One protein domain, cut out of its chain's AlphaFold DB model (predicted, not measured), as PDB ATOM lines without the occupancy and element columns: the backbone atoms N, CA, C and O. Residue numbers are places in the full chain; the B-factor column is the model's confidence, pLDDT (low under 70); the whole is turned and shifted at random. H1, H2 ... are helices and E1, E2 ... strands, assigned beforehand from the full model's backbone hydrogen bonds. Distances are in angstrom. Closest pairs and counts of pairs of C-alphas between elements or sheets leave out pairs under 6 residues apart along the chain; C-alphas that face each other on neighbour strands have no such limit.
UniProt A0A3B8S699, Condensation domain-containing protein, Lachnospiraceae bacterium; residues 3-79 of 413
ATOM      1  N   CYS A   3     265.646 239.872 286.151       81.56
ATOM      2  CA  CYS A   3     264.518 239.702 285.237       81.56
ATOM      3  C   CYS A   3     264.639 240.676 284.067       81.56
ATOM      4  O   CYS A   3     264.915 241.848 284.275       81.56
ATOM      5  N   LYS A   4     264.416 240.229 282.833       85.19
ATOM      6  CA  LYS A   4     264.368 241.117 281.667       85.19
ATOM      7  C   LYS A   4     263.058 240.910 280.931       85.19
ATOM      8  O   LYS A   4     262.647 239.773 280.716       85.19
ATOM      9  N   LYS A   5     262.426 242.005 280.519       83.12
ATOM     10  CA  LYS A   5     261.284 241.944 279.611       83.12
ATOM     11  C   LYS A   5     261.766 241.655 278.188       83.12
ATOM     12  O   LYS A   5     262.621 242.374 277.671       83.12
ATOM     13  N   ASP A   6     261.207 240.624 277.567       78.19
ATOM     14  CA  ASP A   6     261.409 240.286 276.160       78.19
ATOM     15  C   ASP A   6     260.041 240.202 275.470       78.19
ATOM     16  O   ASP A   6     259.263 239.271 275.675       78.19
ATOM     17  N   GLY A   7     259.677 241.256 274.736       82.81
ATOM     18  CA  GLY A   7     258.323 241.413 274.197       82.81
ATOM     19  C   GLY A   7     257.249 241.466 275.296       82.81
ATOM     20  O   GLY A   7     257.205 242.413 276.088       82.81
ATOM     21  N   HIS A   8     256.361 240.466 275.313       76.06
ATOM     22  CA  HIS A   8     255.310 240.296 276.327       76.06
ATOM     23  C   HIS A   8     255.714 239.361 277.476       76.06
ATOM     24  O   HIS A   8     254.964 239.247 278.444       76.06
ATOM     25  N   GLU A   9     256.885 238.730 277.398       76.19
ATOM     26  CA  GLU A   9     257.357 237.766 278.387       76.19
ATOM     27  C   GLU A   9     258.375 238.394 279.343       76.19
ATOM     28  O   GLU A   9     259.075 239.361 279.023       76.19
ATOM     29  N   ILE A  10     258.453 237.838 280.551       81.56
ATOM     30  CA  ILE A  10     259.482 238.168 281.536       81.56
ATOM     31  C   ILE A  10     260.409 236.962 281.635       81.56
ATOM     32  O   ILE A  10     259.984 235.878 282.025       81.56
ATOM     33  N   ILE A  11     261.684 237.159 281.305       83.06
ATOM     34  CA  ILE A  11     262.701 236.110 281.340       83.06
ATOM     35  C   ILE A  11     263.576 236.296 282.576       83.06
ATOM     36  O   ILE A  11     264.110 237.380 282.827       83.06
ATOM     37  N   GLN A  12     263.760 235.219 283.336       82.88
ATOM     38  CA  GLN A  12     264.681 235.169 284.467       82.88
ATOM     39  C   GLN A  12     266.082 234.758 283.998       82.88
ATOM     40  O   GLN A  12     266.275 233.713 283.380       82.88
ATOM     41  N   ILE A  13     267.080 235.582 284.310       82.50
ATOM     42  CA  ILE A  13     268.473 235.409 283.903       82.50
ATOM     43  C   ILE A  13     269.324 235.135 285.144       82.50
ATOM     44  O   ILE A  13     269.383 235.931 286.088       82.50
ATOM     45  N   ASN A  14     270.034 234.009 285.135       78.81
ATOM     46  CA  ASN A  14     271.061 233.720 286.132       78.81
ATOM     47  C   ASN A  14     272.366 234.394 285.703       78.81
ATOM     48  O   ASN A  14     272.893 234.100 284.634       78.81
ATOM     49  N   LYS A  15     272.855 235.323 286.528       71.69
ATOM     50  CA  LYS A  15     274.153 235.976 286.326       71.69
ATOM     51  C   LYS A  15     275.284 235.030 286.738       71.69
ATOM     52  O   LYS A  15     275.086 234.209 287.629       71.69
ATOM     53  N   ASN A  16     276.441 235.169 286.093       68.06
ATOM     54  CA  ASN A  16     277.660 234.434 286.441       68.06
ATOM     55  C   ASN A  16     278.251 234.938 287.776       68.06
ATOM     56  O   ASN A  16     277.958 236.063 288.196       68.06
ATOM     57  N   ASP A  17     279.108 234.118 288.396       63.56
ATOM     58  CA  ASP A  17     279.703 234.348 289.728       63.56
ATOM     59  C   ASP A  17     280.519 235.656 289.850       63.56
ATOM     60  O   ASP A  17     280.655 236.186 290.947       63.56
ATOM     61  N   ASP A  18     280.983 236.246 288.740       58.62
ATOM     62  CA  ASP A  18     281.789 237.485 288.739       58.62
ATOM     63  C   ASP A  18     280.980 238.780 288.967       58.62
ATOM     64  O   ASP A  18     281.529 239.884 288.941       58.62
ATOM     65  N   SER A  19     279.659 238.689 289.150       62.94
ATOM     66  CA  SER A  19     278.811 239.862 289.394       62.94
ATOM     67  C   SER A  19     278.658 240.167 290.885       62.94
ATOM     68  O   SER A  19     278.529 239.262 291.712       62.94
ATOM     69  N   GLN A  20     278.623 241.458 291.239       70.50
ATOM     70  CA  GLN A  20     278.323 241.890 292.603       70.50
ATOM     71  C   GLN A  20     276.948 241.341 293.018       70.50
ATOM     72  O   GLN A  20     275.907 241.783 292.530       70.50
ATOM     73  N   SER A  21     276.964 240.322 293.882       81.38
ATOM     74  CA  SER A  21     275.779 239.523 294.225       81.38
ATOM     75  C   SER A  21     274.868 240.195 295.254       81.38
ATOM     76  O   SER A  21     273.695 239.838 295.356       81.38
ATOM     77  N   PHE A  22     275.392 241.181 295.986       90.75
ATOM     78  CA  PHE A  22     274.671 241.945 296.997       90.75
ATOM     79  C   PHE A  22     275.205 243.379 297.108       90.75
ATOM     80  O   PHE A  22     276.362 243.665 296.787       90.75
ATOM     81  N   GLU A  23     274.360 244.276 297.599       93.94
ATOM     82  CA  GLU A  23     274.750 245.613 298.044       93.94
ATOM     83  C   GLU A  23     274.898 245.603 299.570       93.94
ATOM     84  O   GLU A  23     274.033 245.062 300.256       93.94
ATOM     85  N   PHE A  24     275.982 246.166 300.108       95.75
ATOM     86  CA  PHE A  24     276.202 246.258 301.553       95.75
ATOM     87  C   PHE A  24     276.543 247.684 301.954       95.75
ATOM     88  O   PHE A  24     277.558 248.235 301.530       95.75
ATOM     89  N   LEU A  25     275.669 248.267 302.767       96.50
ATOM     90  CA  LEU A  25     275.734 249.647 303.219       96.50
ATOM     91  C   LEU A  25     276.012 249.663 304.721       96.50
ATOM     92  O   LEU A  25     275.390 248.920 305.479       96.50
ATOM     93  N   ILE A  26     276.951 250.507 305.149       97.38
ATOM     94  CA  ILE A  26     277.314 250.671 306.559       97.38
ATOM     95  C   ILE A  26     276.986 252.099 306.976       97.38
ATOM     96  O   ILE A  26     277.463 253.054 306.363       97.38
ATOM     97  N   TYR A  27     276.217 252.231 308.050       95.81
ATOM     98  CA  TYR A  27     275.800 253.497 308.628       95.81
ATOM     99  C   TYR A  27     276.348 253.621 310.045       95.81
ATOM    100  O   TYR A  27     276.159 252.734 310.876       95.81
ATOM    101  N   TYR A  28     277.008 254.741 310.326       93.88
ATOM    102  CA  TYR A  28     277.425 255.112 311.674       93.88
ATOM    103  C   TYR A  28     276.387 256.080 312.232       93.88
ATOM    104  O   TYR A  28     276.269 257.203 311.740       93.88
ATOM    105  N   VAL A  29     275.608 255.632 313.216       90.62
ATOM    106  CA  VAL A  29     274.468 256.387 313.739       90.62
ATOM    107  C   VAL A  29     274.875 257.042 315.055       90.62
ATOM    108  O   VAL A  29     274.995 256.385 316.083       90.62
ATOM    109  N   ALA A  30     275.145 258.349 314.999       84.06
ATOM    110  CA  ALA A  30     275.622 259.146 316.136       84.06
ATOM    111  C   ALA A  30     274.528 260.028 316.774       84.06
ATOM    112  O   ALA A  30     274.836 260.898 317.586       84.06
ATOM    113  N   VAL A  31     273.271 259.851 316.368       80.00
ATOM    114  CA  VAL A  31     272.121 260.625 316.859       80.00
ATOM    115  C   VAL A  31     271.434 259.901 318.018       80.00
ATOM    116  O   VAL A  31     271.423 258.672 318.049       80.00
ATOM    117  N   GLU A  32     270.864 260.655 318.963       74.56
ATOM    118  CA  GLU A  32     270.111 260.078 320.092       74.56
ATOM    119  C   GLU A  32     268.829 259.371 319.618       74.56
ATOM    120  O   GLU A  32     268.521 258.290 320.108       74.56
ATOM    121  N   ASP A  33     268.144 259.921 318.609       81.19
ATOM    122  CA  ASP A  33     267.008 259.289 317.921       81.19
ATOM    123  C   ASP A  33     267.495 258.437 316.735       81.19
ATOM    124  O   ASP A  33     267.322 258.769 315.559       81.19
ATOM    125  N   TYR A  34     268.222 257.363 317.051       87.06
ATOM    126  CA  TYR A  34     268.772 256.465 316.036       87.06
ATOM    127  C   TYR A  34     267.695 255.597 315.374       87.06
ATOM    128  O   TYR A  34     267.884 255.203 314.226       87.06
ATOM    129  N   GLU A  35     266.575 255.325 316.049       90.25
ATOM    130  CA  GLU A  35     265.489 254.491 315.520       90.25
ATOM    131  C   GLU A  35     264.863 255.126 314.277       90.25
ATOM    132  O   GLU A  35     264.880 254.509 313.211       90.25
ATOM    133  N   SER A  36     264.433 256.391 314.363       89.81
ATOM    134  CA  SER A  36     263.831 257.107 313.230       89.81
ATOM    135  C   SER A  36     264.785 257.204 312.030       89.81
ATOM    136  O   SER A  36     264.378 257.044 310.877       89.81
ATOM    137  N   TYR A  37     266.080 257.421 312.290       92.19
ATOM    138  CA  TYR A  37     267.102 257.450 311.241       92.19
ATOM    139  C   TYR A  37     267.288 256.079 310.573       92.19
ATOM    140  O   TYR A  37     267.416 255.991 309.349       92.19
ATOM    141  N   ILE A  38     267.305 254.999 311.360       94.56
ATOM    142  CA  ILE A  38     267.412 253.641 310.823       94.56
ATOM    143  C   ILE A  38     266.169 253.305 309.999       94.56
ATOM    144  O   ILE A  38     266.324 252.795 308.893       94.56
ATOM    145  N   GLU A  39     264.963 253.639 310.460       93.75
ATOM    146  CA  GLU A  39     263.716 253.393 309.723       93.75
ATOM    147  C   GLU A  39     263.680 254.099 308.357       93.75
ATOM    148  O   GLU A  39     263.283 253.490 307.356       93.75
ATOM    149  N   GLU A  40     264.167 255.341 308.274       93.44
ATOM    150  CA  GLU A  40     264.324 256.058 307.000       93.44
ATOM    151  C   GLU A  40     265.223 255.268 306.033       93.44
ATOM    152  O   GLU A  40     264.840 254.983 304.892       93.44
ATOM    153  N   LYS A  41     266.404 254.847 306.499       95.88
ATOM    154  CA  LYS A  41     267.366 254.093 305.679       95.88
ATOM    155  C   LYS A  41     266.892 252.691 305.337       95.88
ATOM    156  O   LYS A  41     267.145 252.217 304.232       95.88
ATOM    157  N   VAL A  42     266.158 252.038 306.229       96.44
ATOM    158  CA  VAL A  42     265.482 250.768 305.958       96.44
ATOM    159  C   VAL A  42     264.513 250.928 304.781       96.44
ATOM    160  O   VAL A  42     264.552 250.119 303.854       96.44
ATOM    161  N   SER A  43     263.703 251.994 304.759       95.00
ATOM    162  CA  SER A  43     262.781 252.273 303.648       95.00
ATOM    163  C   SER A  43     263.512 252.548 302.324       95.00
ATOM    164  O   SER A  43     263.081 252.078 301.264       95.00
ATOM    165  N   GLU A  44     264.632 253.278 302.352       95.12
ATOM    166  CA  GLU A  44     265.485 253.496 301.171       95.12
ATOM    167  C   GLU A  44     266.061 252.175 300.632       95.12
ATOM    168  O   GLU A  44     266.057 251.929 299.423       95.12
ATOM    169  N   ILE A  45     266.512 251.286 301.521       96.25
ATOM    170  CA  ILE A  45     267.064 249.981 301.141       96.25
ATOM    171  C   ILE A  45     265.975 249.080 300.540       96.25
ATOM    172  O   ILE A  45     266.192 248.515 299.466       96.25
ATOM    173  N   GLN A  46     264.808 248.977 301.188       95.25
ATOM    174  CA  GLN A  46     263.659 248.188 300.716       95.25
ATOM    175  C   GLN A  46     263.211 248.613 299.312       95.25
ATOM    176  O   GLN A  46     263.059 247.784 298.412       95.25
ATOM    177  N   SER A  47     263.046 249.919 299.095       94.00
ATOM    178  CA  SER A  47     262.566 250.466 297.819       94.00
ATOM    179  C   SER A  47     263.627 250.510 296.713       94.00
ATOM    180  O   SER A  47     263.290 250.701 295.545       94.00
ATOM    181  N   GLY A  48     264.904 250.309 297.049       93.06
ATOM    182  CA  GLY A  48     266.018 250.459 296.116       93.06
ATOM    183  C   GLY A  48     266.350 249.228 295.265       93.06
ATOM    184  O   GLY A  48     267.341 249.269 294.531       93.06
ATOM    185  N   ILE A  49     265.620 248.112 295.382       93.06
ATOM    186  CA  ILE A  49     265.890 246.902 294.585       93.06
ATOM    187  C   ILE A  49     265.529 247.137 293.114       93.06
ATOM    188  O   ILE A  49     264.403 247.492 292.777       93.06
ATOM    189  N   ASN A  50     266.477 246.848 292.222       90.62
ATOM    190  CA  ASN A  50     266.245 246.818 290.783       90.62
ATOM    191  C   ASN A  50     266.244 245.364 290.296       90.62
ATOM    192  O   ASN A  50     267.289 244.718 290.282       90.62
ATOM    193  N   ILE A  51     265.091 244.845 289.872       89.88
ATOM    194  CA  ILE A  51     264.988 243.451 289.415       89.88
ATOM    195  C   ILE A  51     265.680 243.198 288.069       89.88
ATOM    196  O   ILE A  51     266.105 242.073 287.813       89.88
ATOM    197  N   GLU A  52     265.843 244.222 287.227       88.38
ATOM    198  CA  GLU A  52     266.485 244.097 285.913       88.38
ATOM    199  C   GLU A  52     268.008 244.152 285.999       88.38
ATOM    200  O   GLU A  52     268.714 243.392 285.332       88.38
ATOM    201  N   ALA A  53     268.526 245.032 286.853       85.31
ATOM    202  CA  ALA A  53     269.958 245.229 287.029       85.31
ATOM    203  C   ALA A  53     270.536 244.423 288.201       85.31
ATOM    204  O   ALA A  53     271.723 244.096 288.181       85.31
ATOM    205  N   GLY A  54     269.727 244.040 289.187       86.38
ATOM    206  CA  GLY A  54     270.197 243.520 290.470       86.38
ATOM    207  C   GLY A  54     271.022 244.553 291.265       86.38
ATOM    208  O   GLY A  54     271.154 245.699 290.833       86.38
ATOM    209  N   PRO A  55     271.615 244.144 292.400       90.31
ATOM    210  CA  PRO A  55     271.405 242.859 293.064       90.31
ATOM    211  C   PRO A  55     270.011 242.763 293.706       90.31
ATOM    212  O   PRO A  55     269.363 243.767 293.988       90.31
ATOM    213  N   LEU A  56     269.547 241.530 293.933       93.19
ATOM    214  CA  LEU A  56     268.285 241.258 294.641       93.19
ATOM    215  C   LEU A  56     268.462 241.153 296.159       93.19
ATOM    216  O   LEU A  56     267.482 240.939 296.864       93.19
ATOM    217  N   VAL A  57     269.703 241.261 296.630       95.31
ATOM    218  CA  VAL A  57     270.088 241.215 298.038       95.31
ATOM    219  C   VAL A  57     270.695 242.563 298.397       95.31
ATOM    220  O   VAL A  57     271.660 242.998 297.762       95.31
ATOM    221  N   LYS A  58     270.144 243.208 299.421       96.38
ATOM    222  CA  LYS A  58     270.695 244.417 300.022       96.38
ATOM    223  C   LYS A  58     270.838 244.236 301.525       96.38
ATOM    224  O   LYS A  58     269.965 243.675 302.179       96.38
ATOM    225  N   LEU A  59     271.947 244.720 302.058       97.12
ATOM    226  CA  LEU A  59     272.321 244.608 303.457       97.12
ATOM    227  C   LEU A  59     272.575 246.010 304.020       97.12
ATOM    228  O   LEU A  59     273.264 246.811 303.386       97.12
ATOM    229  N   GLY A  60     272.052 246.293 305.210       97.44
ATOM    230  CA  GLY A  60     272.304 247.536 305.943       97.44
ATOM    231  C   GLY A  60     272.839 247.237 307.337       97.44
ATOM    232  O   GLY A  60     272.115 246.666 308.144       97.44
ATOM    233  N   LEU A  61     274.087 247.605 307.629       97.81
ATOM    234  CA  LEU A  61     274.658 247.526 308.975       97.81
ATOM    235  C   LEU A  61     274.608 248.904 309.632       97.81
ATOM    236  O   LEU A  61     275.288 249.829 309.188       97.81
ATOM    237  N   PHE A  62     273.844 249.020 310.707       97.25
ATOM    238  CA  PHE A  62     273.686 250.240 311.485       97.25
ATOM    239  C   PHE A  62     274.448 250.100 312.794       97.25
ATOM    240  O   PHE A  62     274.078 249.297 313.646       97.25
ATOM    241  N   LYS A  63     275.522 250.869 312.940       96.25
ATOM    242  CA  LYS A  63     276.352 250.893 314.143       96.25
ATOM    243  C   LYS A  63     275.835 251.980 315.074       96.25
ATOM    244  O   LYS A  63     275.954 253.159 314.728       96.25
ATOM    245  N   THR A  64     275.255 251.589 316.206       93.94
ATOM    246  CA  THR A  64     274.724 252.504 317.229       93.94
ATOM    247  C   THR A  64     275.572 252.422 318.501       93.94
ATOM    248  O   THR A  64     276.553 251.680 318.570       93.94
ATOM    249  N   TYR A  65     275.231 253.220 319.514       89.62
ATOM    250  CA  TYR A  65     275.893 253.159 320.817       89.62
ATOM    251  C   TYR A  65     275.411 251.983 321.688       89.62
ATOM    252  O   TYR A  65     276.127 251.599 322.612       89.62
ATOM    253  N   GLU A  66     274.240 251.403 321.398       89.31
ATOM    254  CA  GLU A  66     273.674 250.258 322.135       89.31
ATOM    255  C   GLU A  66     274.009 248.907 321.491       89.31
ATOM    256  O   GLU A  66     273.923 247.866 322.140       89.31
ATOM    257  N   GLY A  67     274.421 248.915 320.224       92.00
ATOM    258  CA  GLY A  67     274.778 247.715 319.482       92.00
ATOM    259  C   GLY A  67     274.739 247.927 317.972       92.00
ATOM    260  O   GLY A  67     274.431 249.003 317.466       92.00
ATOM    261  N   ASP A  68     275.057 246.870 317.233       95.31
ATOM    262  CA  ASP A  68     274.960 246.871 315.777       95.31
ATOM    263  C   ASP A  68     273.637 246.206 315.352       95.31
ATOM    264  O   ASP A  68     273.312 245.114 315.815       95.31
ATOM    265  N   HIS A  69     272.899 246.825 314.426       95.62
ATOM    266  CA  HIS A  69     271.704 246.246 313.803       95.62
ATOM    267  C   HIS A  69     272.001 245.884 312.347       95.62
ATOM    268  O   HIS A  69     272.485 246.719 311.582       95.62
ATOM    269  N   LEU A  70     271.693 244.650 311.941       96.25
ATOM    270  CA  LEU A  70     271.859 244.184 310.564       96.25
ATOM    271  C   LEU A  70     270.494 243.976 309.900       96.25
ATOM    272  O   LEU A  70     269.756 243.059 310.250       96.25
ATOM    273  N   LEU A  71     270.187 244.802 308.904       97.06
ATOM    274  CA  LEU A  71     269.064 244.612 307.994       97.06
ATOM    275  C   LEU A  71     269.491 243.715 306.829       97.06
ATOM    276  O   LEU A  71     270.478 244.003 306.150       97.06
ATOM    277  N   VAL A  72     268.699 242.678 306.554       96.06
ATOM    278  CA  VAL A  72     268.838 241.813 305.378       96.06
ATOM    279  C   VAL A  72     267.571 241.932 304.536       96.06
ATOM    280  O   VAL A  72     266.501 241.509 304.965       96.06
ATOM    281  N   VAL A  73     267.678 242.501 303.335       96.56
ATOM    282  CA  VAL A  73     266.568 242.635 302.383       96.56
ATOM    283  C   VAL A  73     266.843 241.770 301.165       96.56
ATOM    284  O   VAL A  73     267.867 241.923 300.499       96.56
ATOM    285  N   ILE A  74     265.918 240.863 300.857       96.12
ATOM    286  CA  ILE A  74     266.014 239.969 299.704       96.12
ATOM    287  C   ILE A  74     264.690 240.005 298.947       96.12
ATOM    288  O   ILE A  74     263.629 239.809 299.536       96.12
ATOM    289  N   HIS A  75     264.743 240.244 297.636       95.38
ATOM    290  CA  HIS A  75     263.541 240.244 296.806       95.38
ATOM    291  C   HIS A  75     262.859 238.866 296.835       95.38
ATOM    292  O   HIS A  75     263.506 237.848 296.577       95.38
ATOM    293  N   HIS A  76     261.542 238.830 297.058       94.31
ATOM    294  CA  HIS A  76     260.790 237.588 297.298       94.31
ATOM    295  C   HIS A  76     260.871 236.565 296.145       94.31
ATOM    296  O   HIS A  76     260.728 235.372 296.367       94.31
ATOM    297  N   LEU A  77     261.203 237.003 294.923       93.81
ATOM    298  CA  LEU A  77     261.468 236.115 293.773       93.81
ATOM    299  C   LEU A  77     262.591 235.082 293.997       93.81
ATOM    300  O   LEU A  77     262.696 234.138 293.219       93.81
ATOM    301  N   VAL A  78     263.468 235.275 294.987       94.12
ATOM    302  CA  VAL A  78     264.600 234.368 295.261       94.12
ATOM    303  C   VAL A  78     264.648 233.865 296.700       94.12
ATOM    304  O   VAL A  78     265.661 233.297 297.101       94.12
ATOM    305  N   ILE A  79     263.589 234.067 297.485       95.12
ATOM    306  CA  ILE A  79     263.560 233.649 298.886       95.12
ATOM    307  C   ILE A  79     262.144 233.292 299.345       95.12
ATOM    308  O   ILE A  79     261.162 233.850 298.867       95.12
TER     309      ILE A  79
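What this domain is: This is residues 3 to 79 of the 413 residues of the protein "Condensation domain-containing protein" of Lachnospiraceae bacterium (UniProt A0A3B8S699). A three-stranded sheet, E3 E4 E5 in that order, is covered on one face by helix H1, making two layers, while the small hairpin E1 and E2 sits off at one end. The printed part has 77 residues, with E1, E2, E3, H1, E4, E5 along the chain; class and larger sheet are mixed. It is loose, radius of gyration of the C-alphas 15.5 A, spanning 51 by 25 by 17 A.

How they stand to each other: Start at E1, residues 3 to 6, an antiparallel hairpin with E2, residues 9 to 13; N 4 and O 11 are 2.9 A apart. E3, residues 23 to 28, is parallel to E4, residues 57 to 63, with N 25 and O 59 2.9 A apart. H1, residues 34 to 47, completes a strand-helix-strand unit, parallel neighbours with a helix between, its crossover right-handed. E5, residues 68 to 74, forms an antiparallel hairpin with E4; N 60 and O 71 are 2.9 A apart. H1 is on the sheet at a height of 9.4 A, and its closest C-alphas to E4 are Ile 45 and Lys 58, 6.7 A. Every O i to N i+4 pair in H1 is within hydrogen-bond range.

Where its parts are: Find C-alpha 3 at (264.518, 239.702, 285.237), where E1 begins. H1 runs 20.2 A; E5 ends at C-alpha 74, (266.014, 239.969, 299.704).

The domain as a whole: The printed part has no cut and no long link; residues 16 to 19 are under pLDDT 70.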